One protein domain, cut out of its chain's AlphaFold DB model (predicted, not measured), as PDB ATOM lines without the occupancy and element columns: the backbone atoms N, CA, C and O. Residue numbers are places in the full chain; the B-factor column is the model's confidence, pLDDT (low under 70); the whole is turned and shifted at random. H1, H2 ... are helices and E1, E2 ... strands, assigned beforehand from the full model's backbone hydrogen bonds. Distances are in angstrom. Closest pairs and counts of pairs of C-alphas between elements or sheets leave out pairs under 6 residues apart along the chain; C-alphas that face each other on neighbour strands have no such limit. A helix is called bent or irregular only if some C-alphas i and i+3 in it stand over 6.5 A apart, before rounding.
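Overview. This is residues 186 to 326 of the 579 residues of the protein "HECT-type E3 ubiquitin transferase" of Cryptotermes secundus (UniProt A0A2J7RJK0). A helical hairpin runs through the middle: H5b, the second arm of the bent helix H5, is the core, and the long, kinked H6 folds back beside it. H1, H2, H4 and H7 pack round H5b at differing angles, H3 packs on H2 near one end of the long axis, and a small two-strand hairpin, E1 and E2, lies at the other end. The printed part has 141 residues with seven named helices and two named strands, in the order H1 H2 H3 H4 H5 H6 E1 E2 H7; the sheet, E1 - E2, is antiparallel. The class is mostly helix, and the whole is compact, with a radius of gyration of the C-alphas of 14.9 A and spans of 48 by 33 by 25 A.

Along the chain. Find C-alpha 187 at (150.765, 195.408, 208.998), where H1 begins; it runs to residue 198 and is irregular, but only just: C-alphas 195 and 198 are 6.6 A apart. Next come H2, residues 203 to 210, H3, 212 to 220, and H4, 223 to 231. H5, residues 234 to 262, was assigned as one helix by its hydrogen bonds but is bent, with C-alphas 243 and 246 9.5 A apart; H5a is 234 to 243, and H5b, 246 to 262, is 24.4 A long. H6, residues 267 to 293, is 35.4 A long and irregular, with C-alphas 270 and 273 7.3 A apart and a kink of 65 degrees near residue 274. E1 is 300 to 302 and E2 306 to 308. H7, residues 314 to 326, is 19.5 A long and irregular, with C-alphas 318 and 321 7.2 A apart; it ends at C-alpha 326, at (176.352, 193.079, 207.252).

Arrangement. Start at H5, the hub, which touches five other helices. H5b and H6 form a helical hairpin at a shallow tilt of 16 degrees, with closest C-alphas Gly 246 and Cys 287, 4.9 A. H1, with residues 194 to 198 alone, touches H5b about perpendicular at 86 degrees (Leu 198 to Leu 252, 5.8 A). H2 touches residues 255 to 259 of H5b alone, closest C-alphas Ile 204 and Asn 255, 5.5 A. H7 touches H5b with residues 323 to 326 alone, closest Ala 254 and Gln 326, 5.3 A. H4 touches H6, closest Leu 231 and Val 279, 6.1 A. H3 touches H2, closest Gln 208 and Ser 215, 6.3 A. In the hairpin E1 and E2, N 300 and O 308 are 2.8 A apart, within hydrogen-bond range. Each O i to N i+4 pair is within range in H2, H4, H5a and H5b, but 7 of 8 in H1, 4 of 5 in H3, 18 of 23 in H6 and 7 of 9 in H7.

Size, cuts and confidence. The C-alphas farthest apart, Gly 220 and Asn 297, are 48.2 A apart. The printed part has no cut, no link is long, and no printed residue is under 70 in pLDDT.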
ATOM      1  N   THR A 186     150.584 199.826 211.086       95.81
ATOM      2  CA  THR A 186     149.715 198.786 210.504       95.81
ATOM      3  C   THR A 186     150.512 197.767 209.687       95.81
ATOM      4  O   THR A 186     151.468 198.125 208.990       95.81
ATOM      5  N   GLU A 187     150.079 196.502 209.701       95.38
ATOM      6  CA  GLU A 187     150.765 195.408 208.998       95.38
ATOM      7  C   GLU A 187     151.004 195.714 207.516       95.38
ATOM      8  O   GLU A 187     152.088 195.467 206.992       95.38
ATOM      9  N   LYS A 188     150.023 196.327 206.839       95.38
ATOM     10  CA  LYS A 188     150.146 196.732 205.433       95.38
ATOM     11  C   LYS A 188     151.292 197.721 205.218       95.38
ATOM     12  O   LYS A 188     152.090 197.544 204.299       95.38
ATOM     13  N   LEU A 189     151.366 198.783 206.022       96.25
ATOM     14  CA  LEU A 189     152.412 199.797 205.863       96.25
ATOM     15  C   LEU A 189     153.777 199.245 206.254       96.25
ATOM     16  O   LEU A 189     154.758 199.545 205.576       96.25
ATOM     17  N   MET A 190     153.828 198.417 207.298       97.69
ATOM     18  CA  MET A 190     155.055 197.765 207.734       97.69
ATOM     19  C   MET A 190     155.574 196.795 206.667       97.69
ATOM     20  O   MET A 190     156.733 196.890 206.275       97.69
ATOM     21  N   THR A 191     154.704 195.973 206.078       97.88
ATOM     22  CA  THR A 191     155.027 195.104 204.932       97.88
ATOM     23  C   THR A 191     155.605 195.908 203.765       97.88
ATOM     24  O   THR A 191     156.668 195.580 203.242       97.88
ATOM     25  N   MET A 192     154.957 197.013 203.388       97.69
ATOM     26  CA  MET A 192     155.434 197.871 202.297       97.69
ATOM     27  C   MET A 192     156.760 198.566 202.632       97.69
ATOM     28  O   MET A 192     157.593 198.753 201.746       97.69
ATOM     29  N   PHE A 193     156.988 198.927 203.896       98.38
ATOM     30  CA  PHE A 193     158.264 199.471 204.350       98.38
ATOM     31  C   PHE A 193     159.381 198.427 204.267       98.38
ATOM     32  O   PHE A 193     160.451 198.736 203.746       98.38
ATOM     33  N   LEU A 194     159.133 197.183 204.691       98.50
ATOM     34  CA  LEU A 194     160.099 196.092 204.545       98.50
ATOM     35  C   LEU A 194     160.443 195.839 203.074       98.50
ATOM     36  O   LEU A 194     161.615 195.748 202.716       98.50
ATOM     37  N   ILE A 195     159.427 195.791 202.210       98.31
ATOM     38  CA  ILE A 195     159.588 195.467 200.789       98.31
ATOM     39  C   ILE A 195     160.295 196.581 200.006       98.31
ATOM     40  O   ILE A 195     161.064 196.293 199.082       98.31
ATOM     41  N   HIS A 196     160.028 197.849 200.320       97.81
ATOM     42  CA  HIS A 196     160.513 198.963 199.502       97.81
ATOM     43  C   HIS A 196     161.655 199.758 200.121       97.81
ATOM     44  O   HIS A 196     162.433 200.348 199.377       97.81
ATOM     45  N   ILE A 197     161.766 199.778 201.447       98.12
ATOM     46  CA  ILE A 197     162.751 200.593 202.157       98.12
ATOM     47  C   ILE A 197     163.782 199.689 202.825       98.12
ATOM     48  O   ILE A 197     164.946 199.727 202.439       98.12
ATOM     49  N   LEU A 198     163.379 198.819 203.758       98.31
ATOM     50  CA  LEU A 198     164.333 198.007 204.531       98.31
ATOM     51  C   LEU A 198     165.011 196.893 203.711       98.31
ATOM     52  O   LEU A 198     165.997 196.322 204.159       98.31
ATOM     53  N   SER A 199     164.534 196.599 202.502       97.75
ATOM     54  CA  SER A 199     165.188 195.685 201.556       97.75
ATOM     55  C   SER A 199     166.209 196.368 200.637       97.75
ATOM     56  O   SER A 199     166.826 195.698 199.807       97.75
ATOM     57  N   VAL A 200     166.394 197.692 200.735       97.06
ATOM     58  CA  VAL A 200     167.433 198.390 199.966       97.06
ATOM     59  C   VAL A 200     168.810 197.861 200.399       97.06
ATOM     60  O   VAL A 200     169.082 197.825 201.603       97.06
ATOM     61  N   PRO A 201     169.691 197.468 199.459       96.50
ATOM     62  CA  PRO A 201     170.999 196.905 199.782       96.50
ATOM     63  C   PRO A 201     171.789 197.808 200.726       96.50
ATOM     64  O   PRO A 201     171.894 199.011 200.485       96.50
ATOM     65  N   ALA A 202     172.321 197.226 201.802       96.38
ATOM     66  CA  ALA A 202     173.188 197.904 202.763       96.38
ATOM     67  C   ALA A 202     172.640 199.203 203.378       96.38
ATOM     68  O   ALA A 202     173.405 200.031 203.874       96.38
ATOM     69  N   LEU A 203     171.313 199.379 203.405       97.19
ATOM     70  CA  LEU A 203     170.675 200.583 203.930       97.19
ATOM     71  C   LEU A 203     171.153 200.919 205.347       97.19
ATOM     72  O   LEU A 203     171.566 202.048 205.596       97.19
ATOM     73  N   ILE A 204     171.114 199.953 206.268       97.62
ATOM     74  CA  ILE A 204     171.459 200.196 207.677       97.62
ATOM     75  C   ILE A 204     172.947 200.526 207.831       97.62
ATOM     76  O   ILE A 204     173.296 201.421 208.600       97.62
ATOM     77  N   LEU A 205     173.810 199.897 207.029       96.38
ATOM     78  CA  LEU A 205     175.243 200.185 207.016       96.38
ATOM     79  C   LEU A 205     175.506 201.625 206.587       96.38
ATOM     80  O   LEU A 205     176.241 202.357 207.251       96.38
ATOM     81  N   HIS A 206     174.870 202.053 205.499       94.94
ATOM     82  CA  HIS A 206     175.016 203.412 205.002       94.94
ATOM     83  C   HIS A 206     174.397 204.444 205.943       94.94
ATOM     84  O   HIS A 206     174.947 205.532 206.071       94.94
ATOM     85  N   ILE A 207     173.312 204.118 206.648       94.19
ATOM     86  CA  ILE A 207     172.744 204.993 207.682       94.19
ATOM     87  C   ILE A 207     173.745 205.225 208.807       94.19
ATOM     88  O   ILE A 207     173.978 206.375 209.167       94.19
ATOM     89  N   GLN A 208     174.377 204.173 209.330       92.81
ATOM     90  CA  GLN A 208     175.368 204.337 210.396       92.81
ATOM     91  C   GLN A 208     176.559 205.198 209.960       92.81
ATOM     92  O   GLN A 208     177.043 206.002 210.753       92.81
ATOM     93  N   GLY A 209     177.008 205.058 208.708       90.81
ATOM     94  CA  GLY A 209     178.134 205.831 208.179       90.81
ATOM     95  C   GLY A 209     177.790 207.264 207.752       90.81
ATOM     96  O   GLY A 209     178.630 208.150 207.874       90.81
ATOM     97  N   LEU A 210     176.581 207.505 207.233       89.38
ATOM     98  CA  LEU A 210     176.211 208.780 206.603       89.38
ATOM     99  C   LEU A 210     175.220 209.623 207.394       89.38
ATOM    100  O   LEU A 210     175.185 210.819 207.142       89.38
ATOM    101  N   ALA A 211     174.380 209.035 208.245       87.69
ATOM    102  CA  ALA A 211     173.282 209.705 208.951       87.69
ATOM    103  C   ALA A 211     172.971 208.977 210.270       87.69
ATOM    104  O   ALA A 211     171.892 208.407 210.451       87.69
ATOM    105  N   HIS A 212     173.947 208.950 211.182       89.25
ATOM    106  CA  HIS A 212     173.877 208.183 212.427       89.25
ATOM    107  C   HIS A 212     172.630 208.510 213.267       89.25
ATOM    108  O   HIS A 212     172.056 207.625 213.902       89.25
ATOM    109  N   GLU A 213     172.139 209.751 213.228       90.81
ATOM    110  CA  GLU A 213     170.915 210.148 213.926       90.81
ATOM    111  C   GLU A 213     169.662 209.419 213.419       90.81
ATOM    112  O   GLU A 213     168.714 209.210 214.166       90.81
ATOM    113  N   CYS A 214     169.642 208.962 212.164       92.06
ATOM    114  CA  CYS A 214     168.539 208.140 211.670       92.06
ATOM    115  C   CYS A 214     168.552 206.735 212.280       92.06
ATOM    116  O   CYS A 214     167.491 206.128 212.421       92.06
ATOM    117  N   SER A 215     169.718 206.229 212.689       91.56
ATOM    118  CA  SER A 215     169.810 204.953 213.401       91.56
ATOM    119  C   SER A 215     169.080 205.028 214.740       91.56
ATOM    120  O   SER A 215     168.287 204.141 215.048       91.56
ATOM    121  N   SER A 216     169.278 206.101 215.515       92.88
ATOM    122  CA  SER A 216     168.585 206.269 216.799       92.88
ATOM    123  C   SER A 216     167.078 206.456 216.625       92.88
ATOM    124  O   SER A 216     166.309 205.959 217.442       92.88
ATOM    125  N   VAL A 217     166.631 207.083 215.532       94.94
ATOM    126  CA  VAL A 217     165.200 207.193 215.200       94.94
ATOM    127  C   VAL A 217     164.580 205.824 214.888       94.94
ATOM    128  O   VAL A 217     163.477 205.538 215.353       94.94
ATOM    129  N   LEU A 218     165.270 204.956 214.137       96.19
ATOM    130  CA  LEU A 218     164.792 203.593 213.858       96.19
ATOM    131  C   LEU A 218     164.671 202.756 215.139       96.19
ATOM    132  O   LEU A 218     163.678 202.045 215.312       96.19
ATOM    133  N   VAL A 219     165.659 202.875 216.031       94.88
ATOM    134  CA  VAL A 219     165.655 202.224 217.349       94.88
ATOM    135  C   VAL A 219     164.521 202.772 218.215       94.88
ATOM    136  O   VAL A 219     163.703 202.000 218.695       94.88
ATOM    137  N   GLY A 220     164.384 204.097 218.334       95.44
ATOM    138  CA  GLY A 220     163.343 204.731 219.152       95.44
ATOM    139  C   GLY A 220     161.910 204.425 218.698       95.44
ATOM    140  O   GLY A 220     160.978 204.472 219.496       95.44
ATOM    141  N   HIS A 221     161.723 204.073 217.425       96.44
ATOM    142  CA  HIS A 221     160.442 203.616 216.888       96.44
ATOM    143  C   HIS A 221     160.239 202.095 216.929       96.44
ATOM    144  O   HIS A 221     159.214 201.612 216.442       96.44
ATOM    145  N   ASN A 222     161.176 201.340 217.511       96.81
ATOM    146  CA  ASN A 222     161.120 199.884 217.617       96.81
ATOM    147  C   ASN A 222     160.942 199.199 216.250       96.81
ATOM    148  O   ASN A 222     160.239 198.198 216.121       96.81
ATOM    149  N   VAL A 223     161.563 199.747 215.196       97.88
ATOM    150  CA  VAL A 223     161.412 199.217 213.828       97.88
ATOM    151  C   VAL A 223     161.900 197.774 213.750       97.88
ATOM    152  O   VAL A 223     161.285 196.958 213.068       97.88
ATOM    153  N   PHE A 224     162.970 197.436 214.470       98.25
ATOM    154  CA  PHE A 224     163.522 196.085 214.501       98.25
ATOM    155  C   PHE A 224     162.543 195.062 215.085       98.25
ATOM    156  O   PHE A 224     162.187 194.113 214.390       98.25
ATOM    157  N   THR A 225     162.051 195.271 216.309       97.75
ATOM    158  CA  THR A 225     161.129 194.325 216.958       97.75
ATOM    159  C   THR A 225     159.823 194.197 216.180       97.75
ATOM    160  O   THR A 225     159.403 193.082 215.888       97.75
ATOM    161  N   LYS A 226     159.261 195.310 215.691       98.00
ATOM    162  CA  LYS A 226     158.069 195.303 214.822       98.00
ATOM    163  C   LYS A 226     158.286 194.563 213.501       98.00
ATOM    164  O   LYS A 226     157.359 193.952 212.973       98.00
ATOM    165  N   SER A 227     159.501 194.613 212.950       98.44
ATOM    166  CA  SER A 227     159.852 193.839 211.750       98.44
ATOM    167  C   SER A 227     159.841 192.344 212.049       98.44
ATOM    168  O   SER A 227     159.300 191.574 211.261       98.44
ATOM    169  N   LEU A 228     160.414 191.940 213.188       98.38
ATOM    170  CA  LEU A 228     160.434 190.542 213.612       98.38
ATOM    171  C   LEU A 228     159.031 190.024 213.933       98.38
ATOM    172  O   LEU A 228     158.689 188.933 213.492       98.38
ATOM    173  N   GLU A 229     158.211 190.802 214.639       97.31
ATOM    174  CA  GLU A 229     156.813 190.465 214.941       97.31
ATOM    175  C   GLU A 229     156.025 190.185 213.656       97.31
ATOM    176  O   GLU A 229     155.410 189.128 213.522       97.31
ATOM    177  N   LEU A 230     156.109 191.084 212.667       98.06
ATOM    178  CA  LEU A 230     155.415 190.911 211.393       98.06
ATOM    179  C   LEU A 230     155.909 189.678 210.625       98.06
ATOM    180  O   LEU A 230     155.098 188.916 210.101       98.06
ATOM    181  N   LEU A 231     157.229 189.484 210.559       98.12
ATOM    182  CA  LEU A 231     157.857 188.374 209.835       98.12
ATOM    183  C   LEU A 231     157.753 187.031 210.572       98.12
ATOM    184  O   LEU A 231     157.979 185.991 209.962       98.12
ATOM    185  N   SER A 232     157.384 187.019 211.852       97.06
ATOM    186  CA  SER A 232     157.142 185.775 212.592       97.06
ATOM    187  C   SER A 232     155.885 185.042 212.103       97.06
ATOM    188  O   SER A 232     155.752 183.841 212.314       97.06
ATOM    189  N   SER A 233     154.982 185.734 211.398       96.12
ATOM    190  CA  SER A 233     153.866 185.108 210.680       96.12
ATOM    191  C   SER A 233     154.334 184.515 209.350       96.12
ATOM    192  O   SER A 233     154.830 185.235 208.479       96.12
ATOM    193  N   GLU A 234     154.111 183.213 209.140       93.62
ATOM    194  CA  GLU A 234     154.473 182.525 207.890       93.62
ATOM    195  C   GLU A 234     153.818 183.150 206.652       93.62
ATOM    196  O   GLU A 234     154.435 183.229 205.586       93.62
ATOM    197  N   GLN A 235     152.575 183.621 206.782       95.12
ATOM    198  CA  GLN A 235     151.865 184.275 205.686       95.12
ATOM    199  C   GLN A 235     152.563 185.579 205.290       95.12
ATOM    200  O   GLN A 235     152.838 185.796 204.108       95.12
ATOM    201  N   ASN A 236     152.883 186.426 206.268       96.00
ATOM    202  CA  ASN A 236     153.551 187.703 206.022       96.00
ATOM    203  C   ASN A 236     154.970 187.491 205.488       96.00
ATOM    204  O   ASN A 236     155.356 188.137 204.513       96.00
ATOM    205  N   MET A 237     155.709 186.531 206.054       96.56
ATOM    206  CA  MET A 237     157.015 186.104 205.552       96.56
ATOM    207  C   MET A 237     156.939 185.719 204.072       96.56
ATOM    208  O   MET A 237     157.716 186.217 203.260       96.56
ATOM    209  N   ARG A 238     155.960 184.888 203.694       95.81
ATOM    210  CA  ARG A 238     155.768 184.453 202.305       95.81
ATOM    211  C   ARG A 238     155.418 185.615 201.375       95.81
ATOM    212  O   ARG A 238     155.957 185.679 200.274       95.81
ATOM    213  N   ILE A 239     154.552 186.538 201.800       96.31
ATOM    214  CA  ILE A 239     154.195 187.735 201.014       96.31
ATOM    215  C   ILE A 239     155.436 188.597 200.754       96.31
ATOM    216  O   ILE A 239     155.707 188.969 199.608       96.31
ATOM    217  N   VAL A 240     156.206 188.891 201.806       97.56
ATOM    218  CA  VAL A 240     157.429 189.697 201.708       97.56
ATOM    219  C   VAL A 240     158.454 188.995 200.820       97.56
ATOM    220  O   VAL A 240     158.960 189.605 199.878       97.56
ATOM    221  N   PHE A 241     158.713 187.709 201.059       96.19
ATOM    222  CA  PHE A 241     159.698 186.944 200.301       96.19
ATOM    223  C   PHE A 241     159.335 186.835 198.818       96.19
ATOM    224  O   PHE A 241     160.172 187.123 197.970       96.19
ATOM    225  N   ASN A 242     158.086 186.500 198.485       95.06
ATOM    226  CA  ASN A 242     157.650 186.383 197.089       95.06
ATOM    227  C   ASN A 242     157.748 187.711 196.327       95.06
ATOM    228  O   ASN A 242     157.922 187.701 195.114       95.06
ATOM    229  N   THR A 243     157.645 188.844 197.027       96.00
ATOM    230  CA  THR A 243     157.787 190.170 196.411       96.00
ATOM    231  C   THR A 243     159.253 190.576 196.233       96.00
ATOM    232  O   THR A 243     159.587 191.302 195.298       96.00
ATOM    233  N   LEU A 244     160.131 190.159 197.147       94.62
ATOM    234  CA  LEU A 244     161.553 190.508 197.127       94.62
ATOM    235  C   LEU A 244     162.412 189.544 196.306       94.62
ATOM    236  O   LEU A 244     163.462 189.947 195.797       94.62
ATOM    237  N   GLU A 245     161.970 188.292 196.203       91.38
ATOM    238  CA  GLU A 245     162.738 187.160 195.691       91.38
ATOM    239  C   GLU A 245     164.086 186.984 196.423       91.38
ATOM    240  O   GLU A 245     164.378 187.682 197.395       91.38
ATOM    241  N   GLY A 246     164.936 186.046 195.988       88.19
ATOM    242  CA  GLY A 246     166.180 185.726 196.706       88.19
ATOM    243  C   GLY A 246     167.112 186.932 196.907       88.19
ATOM    244  O   GLY A 246     167.627 187.155 198.000       88.19
ATOM    245  N   ASN A 247     167.274 187.759 195.874       91.44
ATOM    246  CA  ASN A 247     168.219 188.878 195.858       91.44
ATOM    247  C   ASN A 247     167.901 189.981 196.889       91.44
ATOM    248  O   ASN A 247     168.753 190.352 197.698       91.44
ATOM    249  N   TYR A 248     166.679 190.526 196.881       95.12
ATOM    250  CA  TYR A 248     166.321 191.596 197.819       95.12
ATOM    251  C   TYR A 248     165.868 191.054 199.180       95.12
ATOM    252  O   TYR A 248     165.956 191.785 200.168       95.12
ATOM    253  N   ALA A 249     165.455 189.782 199.278       96.88
ATOM    254  CA  ALA A 249     165.250 189.134 200.573       96.88
ATOM    255  C   ALA A 249     166.576 189.005 201.332       96.88
ATOM    256  O   ALA A 249     166.617 189.273 202.531       96.88
ATOM    257  N   LEU A 250     167.676 188.704 200.630       96.62
ATOM    258  CA  LEU A 250     169.020 188.717 201.212       96.62
ATOM    259  C   LEU A 250     169.417 190.116 201.716       96.62
ATOM    260  O   LEU A 250     170.019 190.245 202.780       96.62
ATOM    261  N   CYS A 251     169.043 191.174 200.992       97.69
ATOM    262  CA  CYS A 251     169.283 192.554 201.425       97.69
ATOM    263  C   CYS A 251     168.469 192.919 202.678       97.69
ATOM    264  O   CYS A 251     168.996 193.547 203.595       97.69
ATOM    265  N   LEU A 252     167.202 192.490 202.743       98.62
ATOM    266  CA  LEU A 252     166.376 192.635 203.943       98.62
ATOM    267  C   LEU A 252     166.996 191.889 205.133       98.62
ATOM    268  O   LEU A 252     167.128 192.465 206.211       98.62
ATOM    269  N   LEU A 253     167.419 190.639 204.927       98.62
ATOM    270  CA  LEU A 253     168.091 189.822 205.936       98.62
ATOM    271  C   LEU A 253     169.339 190.525 206.490       98.62
ATOM    272  O   LEU A 253     169.490 190.651 207.702       98.62
ATOM    273  N   ALA A 254     170.197 191.037 205.609       98.62
ATOM    274  CA  ALA A 254     171.410 191.755 205.978       98.62
ATOM    275  C   ALA A 254     171.124 193.018 206.814       98.62
ATOM    276  O   ALA A 254     171.757 193.247 207.846       98.62
ATOM    277  N   ASN A 255     170.117 193.807 206.429       98.62
ATOM    278  CA  ASN A 255     169.698 194.979 207.198       98.62
ATOM    279  C   ASN A 255     169.109 194.607 208.570       98.62
ATOM    280  O   ASN A 255     169.385 195.297 209.553       98.62
ATOM    281  N   LEU A 256     168.340 193.517 208.669       98.69
ATOM    282  CA  LEU A 256     167.821 193.015 209.948       98.69
ATOM    283  C   LEU A 256     168.942 192.523 210.871       98.69
ATOM    284  O   LEU A 256     168.915 192.827 212.062       98.69
ATOM    285  N   ILE A 257     169.942 191.820 210.331       98.69
ATOM    286  CA  ILE A 257     171.124 191.373 211.087       98.69
ATOM    287  C   ILE A 257     171.887 192.575 211.647       98.69
ATOM    288  O   ILE A 257     172.255 192.579 212.819       98.69
ATOM    289  N   GLN A 258     172.080 193.630 210.857       98.25
ATOM    290  CA  GLN A 258     172.757 194.818 211.368       98.25
ATOM    291  C   GLN A 258     171.920 195.575 212.408       98.25
ATOM    292  O   GLN A 258     172.472 196.037 213.402       98.25
ATOM    293  N   LEU A 259     170.595 195.673 212.240       98.12
ATOM    294  CA  LEU A 259     169.718 196.239 213.276       98.12
ATOM    295  C   LEU A 259     169.782 195.446 214.586       98.12
ATOM    296  O   LEU A 259     169.771 196.058 215.658       98.12
ATOM    297  N   ALA A 260     169.879 194.118 214.501       98.12
ATOM    298  CA  ALA A 260     170.103 193.250 215.651       98.12
ATOM    299  C   ALA A 260     171.461 193.540 216.304       98.12
ATOM    300  O   ALA A 260     171.530 193.739 217.512       98.12
ATOM    301  N   TYR A 261     172.527 193.665 215.509       97.69
ATOM    302  CA  TYR A 261     173.866 193.983 216.009       97.69
ATOM    303  C   TYR A 261     173.937 195.339 216.731       97.69
ATOM    304  O   TYR A 261     174.613 195.470 217.756       97.69
ATOM    305  N   ILE A 262     173.234 196.352 216.212       96.12
ATOM    306  CA  ILE A 262     173.131 197.684 216.830       96.12
ATOM    307  C   ILE A 262     172.443 197.596 218.192       96.12
ATOM    308  O   ILE A 262     172.922 198.194 219.148       96.12
ATOM    309  N   GLN A 263     171.360 196.825 218.286       96.12
ATOM    310  CA  GLN A 263     170.541 196.681 219.496       96.12
ATOM    311  C   GLN A 263     170.897 195.425 220.299       96.12
ATOM    312  O   GLN A 263     170.051 194.879 221.009       96.12
ATOM    313  N   ARG A 264     172.141 194.944 220.180       95.38
ATOM    314  CA  ARG A 264     172.579 193.690 220.805       95.38
ATOM    315  C   ARG A 264     172.497 193.720 222.327       95.38
ATOM    316  O   ARG A 264     172.189 192.712 222.938       95.38
ATOM    317  N   GLU A 265     172.752 194.878 222.927       92.19
ATOM    318  CA  GLU A 265     172.692 195.031 224.381       92.19
ATOM    319  C   GLU A 265     171.292 195.372 224.902       92.19
ATOM    320  O   GLU A 265     171.073 195.258 226.108       92.19
ATOM    321  N   ASP A 266     170.375 195.716 223.994       92.88
ATOM    322  CA  ASP A 266     169.020 196.186 224.271       92.88
ATOM    323  C   ASP A 266     167.999 195.151 223.754       92.88
ATOM    324  O   ASP A 266     167.988 194.002 224.191       92.88
ATOM    325  N   ALA A 267     167.179 195.529 222.766       94.44
ATOM    326  CA  ALA A 267     166.052 194.746 222.270       94.44
ATOM    327  C   ALA A 267     166.410 193.326 221.806       94.44
ATOM    328  O   ALA A 267     165.564 192.438 221.895       94.44
ATOM    329  N   LEU A 268     167.626 193.084 221.290       95.88
ATOM    330  CA  LEU A 268     167.992 191.753 220.804       95.88
ATOM    331  C   LEU A 268     167.993 190.710 221.922       95.88
ATOM    332  O   LEU A 268     167.612 189.581 221.645       95.88
ATOM    333  N   LYS A 269     168.381 191.047 223.158       92.31
ATOM    334  CA  LYS A 269     168.398 190.073 224.267       92.31
ATOM    335  C   LYS A 269     167.023 189.447 224.486       92.31
ATOM    336  O   LYS A 269     166.922 188.236 224.664       92.31
ATOM    337  N   ASP A 270     165.980 190.264 224.367       93.31
ATOM    338  CA  ASP A 270     164.596 189.853 224.595       93.31
ATOM    339  C   ASP A 270     164.000 189.096 223.402       93.31
ATOM    340  O   ASP A 270     163.176 188.201 223.575       93.31
ATOM    341  N   VAL A 271     164.414 189.437 222.175       95.56
ATOM    342  CA  VAL A 271     163.834 188.867 220.942       95.56
ATOM    343  C   VAL A 271     164.746 187.874 220.218       95.56
ATOM    344  O   VAL A 271     164.338 187.317 219.197       95.56
ATOM    345  N   ALA A 272     165.957 187.620 220.725       94.31
ATOM    346  CA  ALA A 272     166.938 186.697 220.147       94.31
ATOM    347  C   ALA A 272     166.321 185.315 219.904       94.31
ATOM    348  O   ALA A 272     166.455 184.741 218.816       94.31
ATOM    349  N   PHE A 273     165.581 184.815 220.895       94.12
ATOM    350  CA  PHE A 273     164.838 183.568 220.806       94.12
ATOM    351  C   PHE A 273     163.413 183.737 221.365       94.12
ATOM    352  O   PHE A 273     163.271 184.203 222.491       94.12
ATOM    353  N   PRO A 274     162.359 183.321 220.634       93.62
ATOM    354  CA  PRO A 274     162.418 182.628 219.344       93.62
ATOM    355  C   PRO A 274     162.418 183.564 218.123       93.62
ATOM    356  O   PRO A 274     162.816 183.126 217.048       93.62
ATOM    357  N   ALA A 275     161.988 184.823 218.257       96.88
ATOM    358  CA  ALA A 275     161.581 185.657 217.118       96.88
ATOM    359  C   ALA A 275     162.701 185.917 216.095       96.88
ATOM    360  O   ALA A 275     162.542 185.608 214.914       96.88
ATOM    361  N   PHE A 276     163.853 186.440 216.528       98.31
ATOM    362  CA  PHE A 276     164.989 186.703 215.639       98.31
ATOM    363  C   PHE A 276     165.518 185.410 215.009       98.31
ATOM    364  O   PHE A 276     165.666 185.335 213.789       98.31
ATOM    365  N   THR A 277     165.727 184.373 215.831       97.50
ATOM    366  CA  THR A 277     166.187 183.053 215.372       97.50
ATOM    367  C   THR A 277     165.257 182.480 214.301       97.50
ATOM    368  O   THR A 277     165.719 182.028 213.254       97.50
ATOM    369  N   PHE A 278     163.942 182.543 214.518       97.31
ATOM    370  CA  PHE A 278     162.944 182.071 213.565       97.31
ATOM    371  C   PHE A 278     162.989 182.860 212.252       97.31
ATOM    372  O   PHE A 278     163.149 182.265 211.189       97.31
ATOM    373  N   VAL A 279     162.902 184.192 212.319       98.44
ATOM    374  CA  VAL A 279     162.841 185.070 211.138       98.44
ATOM    375  C   VAL A 279     164.085 184.930 210.261       98.44
ATOM    376  O   VAL A 279     163.963 184.768 209.047       98.44
ATOM    377  N   VAL A 280     165.277 184.948 210.863       98.38
ATOM    378  CA  VAL A 280     166.555 184.799 210.147       98.38
ATOM    379  C   VAL A 280     166.641 183.428 209.478       98.38
ATOM    380  O   VAL A 280     166.946 183.351 208.288       98.38
ATOM    381  N   THR A 281     166.293 182.361 210.204       97.75
ATOM    382  CA  THR A 281     166.290 180.993 209.663       97.75
ATOM    383  C   THR A 281     165.313 180.865 208.494       97.75
ATOM    384  O   THR A 281     165.694 180.405 207.422       97.75
ATOM    385  N   ARG A 282     164.064 181.325 208.650       97.25
ATOM    386  CA  ARG A 282     163.034 181.228 207.599       97.25
ATOM    387  C   ARG A 282     163.387 182.036 206.347       97.25
ATOM    388  O   ARG A 282     163.127 181.569 205.237       97.25
ATOM    389  N   LEU A 283     163.986 183.222 206.494       97.56
ATOM    390  CA  LEU A 283     164.452 184.016 205.350       97.56
ATOM    391  C   LEU A 283     165.559 183.293 204.575       97.56
ATOM    392  O   LEU A 283     165.523 183.271 203.344       97.56
ATOM    393  N   MET A 284     166.518 182.679 205.275       96.88
ATOM    394  CA  MET A 284     167.582 181.900 204.638       96.88
ATOM    395  C   MET A 284     167.041 180.650 203.945       96.88
ATOM    396  O   MET A 284     167.337 180.439 202.774       96.88
ATOM    397  N   GLU A 285     166.179 179.876 204.604       95.31
ATOM    398  CA  GLU A 285     165.542 178.710 203.980       95.31
ATOM    399  C   GLU A 285     164.738 179.087 202.734       95.31
ATOM    400  O   GLU A 285     164.780 178.385 201.724       95.31
ATOM    401  N   SER A 286     164.035 180.222 202.769       95.50
ATOM    402  CA  SER A 286     163.309 180.725 201.601       95.50
ATOM    403  C   SER A 286     164.275 181.054 200.458       95.50
ATOM    404  O   SER A 286     164.010 180.703 199.306       95.50
ATOM    405  N   CYS A 287     165.436 181.652 200.760       94.88
ATOM    406  CA  CYS A 287     166.502 181.874 199.777       94.88
ATOM    407  C   CYS A 287     167.048 180.550 199.222       94.88
ATOM    408  O   CYS A 287     167.213 180.421 198.010       94.88
ATOM    409  N   GLN A 288     167.282 179.553 200.076       92.50
ATOM    410  CA  GLN A 288     167.747 178.228 199.666       92.50
ATOM    411  C   GLN A 288     166.738 177.550 198.729       92.50
ATOM    412  O   GLN A 288     167.105 177.095 197.643       92.50
ATOM    413  N   HIS A 289     165.454 177.551 199.093       92.12
ATOM    414  CA  HIS A 289     164.380 177.022 198.256       92.12
ATOM    415  C   HIS A 289     164.291 177.764 196.914       92.12
ATOM    416  O   HIS A 289     164.100 177.142 195.867       92.12
ATOM    417  N   TYR A 290     164.467 179.088 196.919       91.31
ATOM    418  CA  TYR A 290     164.479 179.901 195.702       91.31
ATOM    419  C   TYR A 290     165.611 179.486 194.753       91.31
ATOM    420  O   TYR A 290     165.358 179.248 193.572       91.31
ATOM    421  N   VAL A 291     166.832 179.323 195.270       89.75
ATOM    422  CA  VAL A 291     168.012 178.884 194.503       89.75
ATOM    423  C   VAL A 291     167.802 177.489 193.905       89.75
ATOM    424  O   VAL A 291     168.055 177.287 192.718       89.75
ATOM    425  N   VAL A 292     167.290 176.535 194.689       88.06
ATOM    426  CA  VAL A 292     167.032 175.157 194.226       88.06
ATOM    427  C   VAL A 292     165.916 175.105 193.179       88.06
ATOM    428  O   VAL A 292     165.994 174.331 192.230       88.06
ATOM    429  N   THR A 293     164.891 175.948 193.307       87.50
ATOM    430  CA  THR A 293     163.771 175.989 192.350       87.50
ATOM    431  C   THR A 293     164.162 176.668 191.034       87.50
ATOM    432  O   THR A 293     163.639 176.339 189.972       87.50
ATOM    433  N   LYS A 294     165.090 177.630 191.078       83.94
ATOM    434  CA  LYS A 294     165.552 178.404 189.918       83.94
ATOM    435  C   LYS A 294     166.809 177.787 189.301       83.94
ATOM    436  O   LYS A 294     167.835 178.453 189.183       83.94
ATOM    437  N   GLN A 295     166.723 176.529 188.882       79.50
ATOM    438  CA  GLN A 295     167.786 175.848 188.136       79.50
ATOM    439  C   GLN A 295     167.479 175.871 186.631       79.50
ATOM    440  O   GLN A 295     166.332 175.727 186.216       79.50
ATOM    441  N   SER A 296     168.499 176.121 185.813       82.31
ATOM    442  CA  SER A 296     168.407 176.265 184.354       82.31
ATOM    443  C   SER A 296     169.757 175.918 183.726       82.31
ATOM    444  O   SER A 296     170.778 175.988 184.403       82.31
ATOM    445  N   ASN A 297     169.782 175.613 182.426       83.25
ATOM    446  CA  ASN A 297     171.033 175.477 181.668       83.25
ATOM    447  C   ASN A 297     171.831 176.794 181.623       83.25
ATOM    448  O   ASN A 297     173.047 176.773 181.455       83.25
ATOM    449  N   LEU A 298     171.148 177.935 181.776       84.19
ATOM    450  CA  LEU A 298     171.764 179.250 181.920       84.19
ATOM    451  C   LEU A 298     171.714 179.668 183.390       84.19
ATOM    452  O   LEU A 298     170.645 180.007 183.905       84.19
ATOM    453  N   THR A 299     172.866 179.651 184.055       86.44
ATOM    454  CA  THR A 299     173.026 180.098 185.441       86.44
ATOM    455  C   THR A 299     173.924 181.326 185.526       86.44
ATOM    456  O   THR A 299     174.783 181.567 184.680       86.44
ATOM    457  N   TYR A 300     173.711 182.112 186.574       86.38
ATOM    458  CA  TYR A 300     174.492 183.287 186.919       86.38
ATOM    459  C   TYR A 300     175.123 183.071 188.290       86.38
ATOM    460  O   TYR A 300     174.512 182.479 189.184       86.38
ATOM    461  N   TRP A 301     176.351 183.555 188.454       87.38
ATOM    462  CA  TRP A 301     177.043 183.487 189.732       87.38
ATOM    463  C   TRP A 301     176.574 184.604 190.659       87.38
ATOM    464  O   TRP A 301     176.591 185.782 190.295       87.38
ATOM    465  N   HIS A 302     176.206 184.236 191.883       90.31
ATOM    466  CA  HIS A 302     175.945 185.163 192.971       90.31
ATOM    467  C   HIS A 302     177.034 185.024 194.041       90.31
ATOM    468  O   HIS A 302     177.241 183.932 194.574       90.31
ATOM    469  N   PRO A 303     177.643 186.129 194.499       90.06
ATOM    470  CA  PRO A 303     178.769 186.121 195.442       90.06
ATOM    471  C   PRO A 303     178.446 185.638 196.869       90.06
ATOM    472  O   PRO A 303     179.312 185.718 197.734       90.06
ATOM    473  N   VAL A 304     177.219 185.187 197.133       92.94
ATOM    474  CA  VAL A 304     176.731 184.763 198.459       92.94
ATOM    475  C   VAL A 304     175.982 183.441 198.315       92.94
ATOM    476  O   VAL A 304     176.346 182.462 198.958       92.94
ATOM    477  N   LEU A 305     174.986 183.401 197.422       91.38
ATOM    478  CA  LEU A 305     174.115 182.240 197.215       91.38
ATOM    479  C   LEU A 305     174.691 181.185 196.249       91.38
ATOM    480  O   LEU A 305     174.217 180.054 196.238       91.38
ATOM    481  N   GLY A 306     175.714 181.516 195.455       89.56
ATOM    482  CA  GLY A 306     176.262 180.617 194.435       89.56
ATOM    483  C   GLY A 306     175.508 180.703 193.104       89.56
ATOM    484  O   GLY A 306     175.055 181.776 192.714       89.56
ATOM    485  N   TRP A 307     175.420 179.593 192.371       85.94
ATOM    486  CA  TRP A 307     174.896 179.560 191.000       85.94
ATOM    487  C   TRP A 307     173.384 179.300 190.942       85.94
ATOM    488  O   TRP A 307     172.907 178.309 191.497       85.94
ATOM    489  N   PHE A 308     172.634 180.151 190.230       87.69
ATOM    490  CA  PHE A 308     171.208 179.939 189.917       87.69
ATOM    491  C   PHE A 308     170.746 180.748 188.694       87.69
ATOM    492  O   PHE A 308     171.469 181.594 188.179       87.69
ATOM    493  N   ALA A 309     169.541 180.481 188.191       81.56
ATOM    494  CA  ALA A 309     169.057 180.949 186.887       81.56
ATOM    495  C   ALA A 309     168.712 182.449 186.782       81.56
ATOM    496  O   ALA A 309     168.349 182.915 185.703       81.56
ATOM    497  N   GLN A 310     168.782 183.222 187.869       83.88
ATOM    498  CA  GLN A 310     168.403 184.637 187.856       83.88
ATOM    499  C   GLN A 310     169.636 185.540 187.795       83.88
ATOM    500  O   GLN A 310     170.511 185.481 188.656       83.88
ATOM    501  N   SER A 311     169.667 186.437 186.811       81.69
ATOM    502  CA  SER A 311     170.703 187.462 186.708       81.69
ATOM    503  C   SER A 311     170.562 188.519 187.804       81.69
ATOM    504  O   SER A 311     169.461 189.006 188.078       81.69
ATOM    505  N   MET A 312     171.688 188.949 188.362       82.19
ATOM    506  CA  MET A 312     171.753 190.091 189.268       82.19
ATOM    507  C   MET A 312     171.867 191.401 188.477       82.19
ATOM    508  O   MET A 312     172.639 191.493 187.525       82.19
ATOM    509  N   GLY A 313     171.127 192.438 188.879       83.00
ATOM    510  CA  GLY A 313     171.304 193.779 188.313       83.00
ATOM    511  C   GLY A 313     172.661 194.388 188.691       83.00
ATOM    512  O   GLY A 313     173.156 194.159 189.794       83.00
ATOM    513  N   HIS A 314     173.239 195.213 187.812       85.56
ATOM    514  CA  HIS A 314     174.572 195.812 188.000       85.56
ATOM    515  C   HIS A 314     174.736 196.549 189.340       85.56
ATOM    516  O   HIS A 314     175.699 196.322 190.067       85.56
ATOM    517  N   SER A 315     173.765 197.390 189.708       84.62
ATOM    518  CA  SER A 315     173.786 198.142 190.971       84.62
ATOM    519  C   SER A 315     173.763 197.229 192.200       84.62
ATOM    520  O   SER A 315     174.442 197.468 193.193       84.62
ATOM    521  N   LEU A 316     172.997 196.138 192.140       88.88
ATOM    522  CA  LEU A 316     172.948 195.179 193.238       88.88
ATOM    523  C   LEU A 316     174.284 194.438 193.384       88.88
ATOM    524  O   LEU A 316     174.735 194.217 194.505       88.88
ATOM    525  N   HIS A 317     174.934 194.114 192.265       90.56
ATOM    526  CA  HIS A 317     176.259 193.502 192.270       90.56
ATOM    527  C   HIS A 317     177.308 194.424 192.904       90.56
ATOM    528  O   HIS A 317     178.066 193.986 193.768       90.56
ATOM    529  N   GLU A 318     177.305 195.713 192.551       91.31
ATOM    530  CA  GLU A 318     178.178 196.718 193.173       91.31
ATOM    531  C   GLU A 318     177.953 196.872 194.685       91.31
ATOM    532  O   GLU A 318     178.906 197.102 195.425       91.31
ATOM    533  N   ALA A 319     176.709 196.748 195.154       93.50
ATOM    534  CA  ALA A 319     176.368 196.897 196.569       93.50
ATOM    535  C   ALA A 319     176.680 195.646 197.415       93.50
ATOM    536  O   ALA A 319     176.691 195.695 198.646       93.50
ATOM    537  N   MET A 320     176.927 194.507 196.774       94.06
ATOM    538  CA  MET A 320     177.020 193.214 197.443       94.06
ATOM    539  C   MET A 320     178.181 193.068 198.450       94.06
ATOM    540  O   MET A 320     177.982 192.397 199.464       94.06
ATOM    541  N   PRO A 321     179.364 193.699 198.275       95.06
ATOM    542  CA  PRO A 321     180.400 193.716 199.313       95.06
ATOM    543  C   PRO A 321     179.913 194.309 200.646       95.06
ATOM    544  O   PRO A 321     180.250 193.808 201.721       95.06
ATOM    545  N   PHE A 322     179.058 195.333 200.588       96.38
ATOM    546  CA  PHE A 322     178.459 195.930 201.780       96.38
ATOM    547  C   PHE A 322     177.443 194.986 202.427       96.38
ATOM    548  O   PHE A 322     177.476 194.792 203.638       96.38
ATOM    549  N   VAL A 323     176.606 194.325 201.619       97.12
ATOM    550  CA  VAL A 323     175.661 193.302 202.102       97.12
ATOM    551  C   VAL A 323     176.409 192.158 202.798       97.12
ATOM    552  O   VAL A 323     176.024 191.751 203.890       97.12
ATOM    553  N   LYS A 324     177.533 191.684 202.240       96.62
ATOM    554  CA  LYS A 324     178.395 190.680 202.893       96.62
ATOM    555  C   LYS A 324     178.910 191.138 204.254       96.62
ATOM    556  O   LYS A 324     178.884 190.358 205.199       96.62
ATOM    557  N   THR A 325     179.337 192.397 204.356       96.62
ATOM    558  CA  THR A 325     179.818 192.984 205.618       96.62
ATOM    559  C   THR A 325     178.737 192.940 206.699       96.62
ATOM    560  O   THR A 325     179.024 192.643 207.855       96.62
ATOM    561  N   GLN A 326     177.481 193.190 206.328       98.00
ATOM    562  CA  GLN A 326     176.352 193.079 207.252       98.00
ATOM    563  C   GLN A 326     176.064 191.625 207.639       98.00
ATOM    564  O   GLN A 326     175.865 191.342 208.815       98.00
TER     565      GLN A 326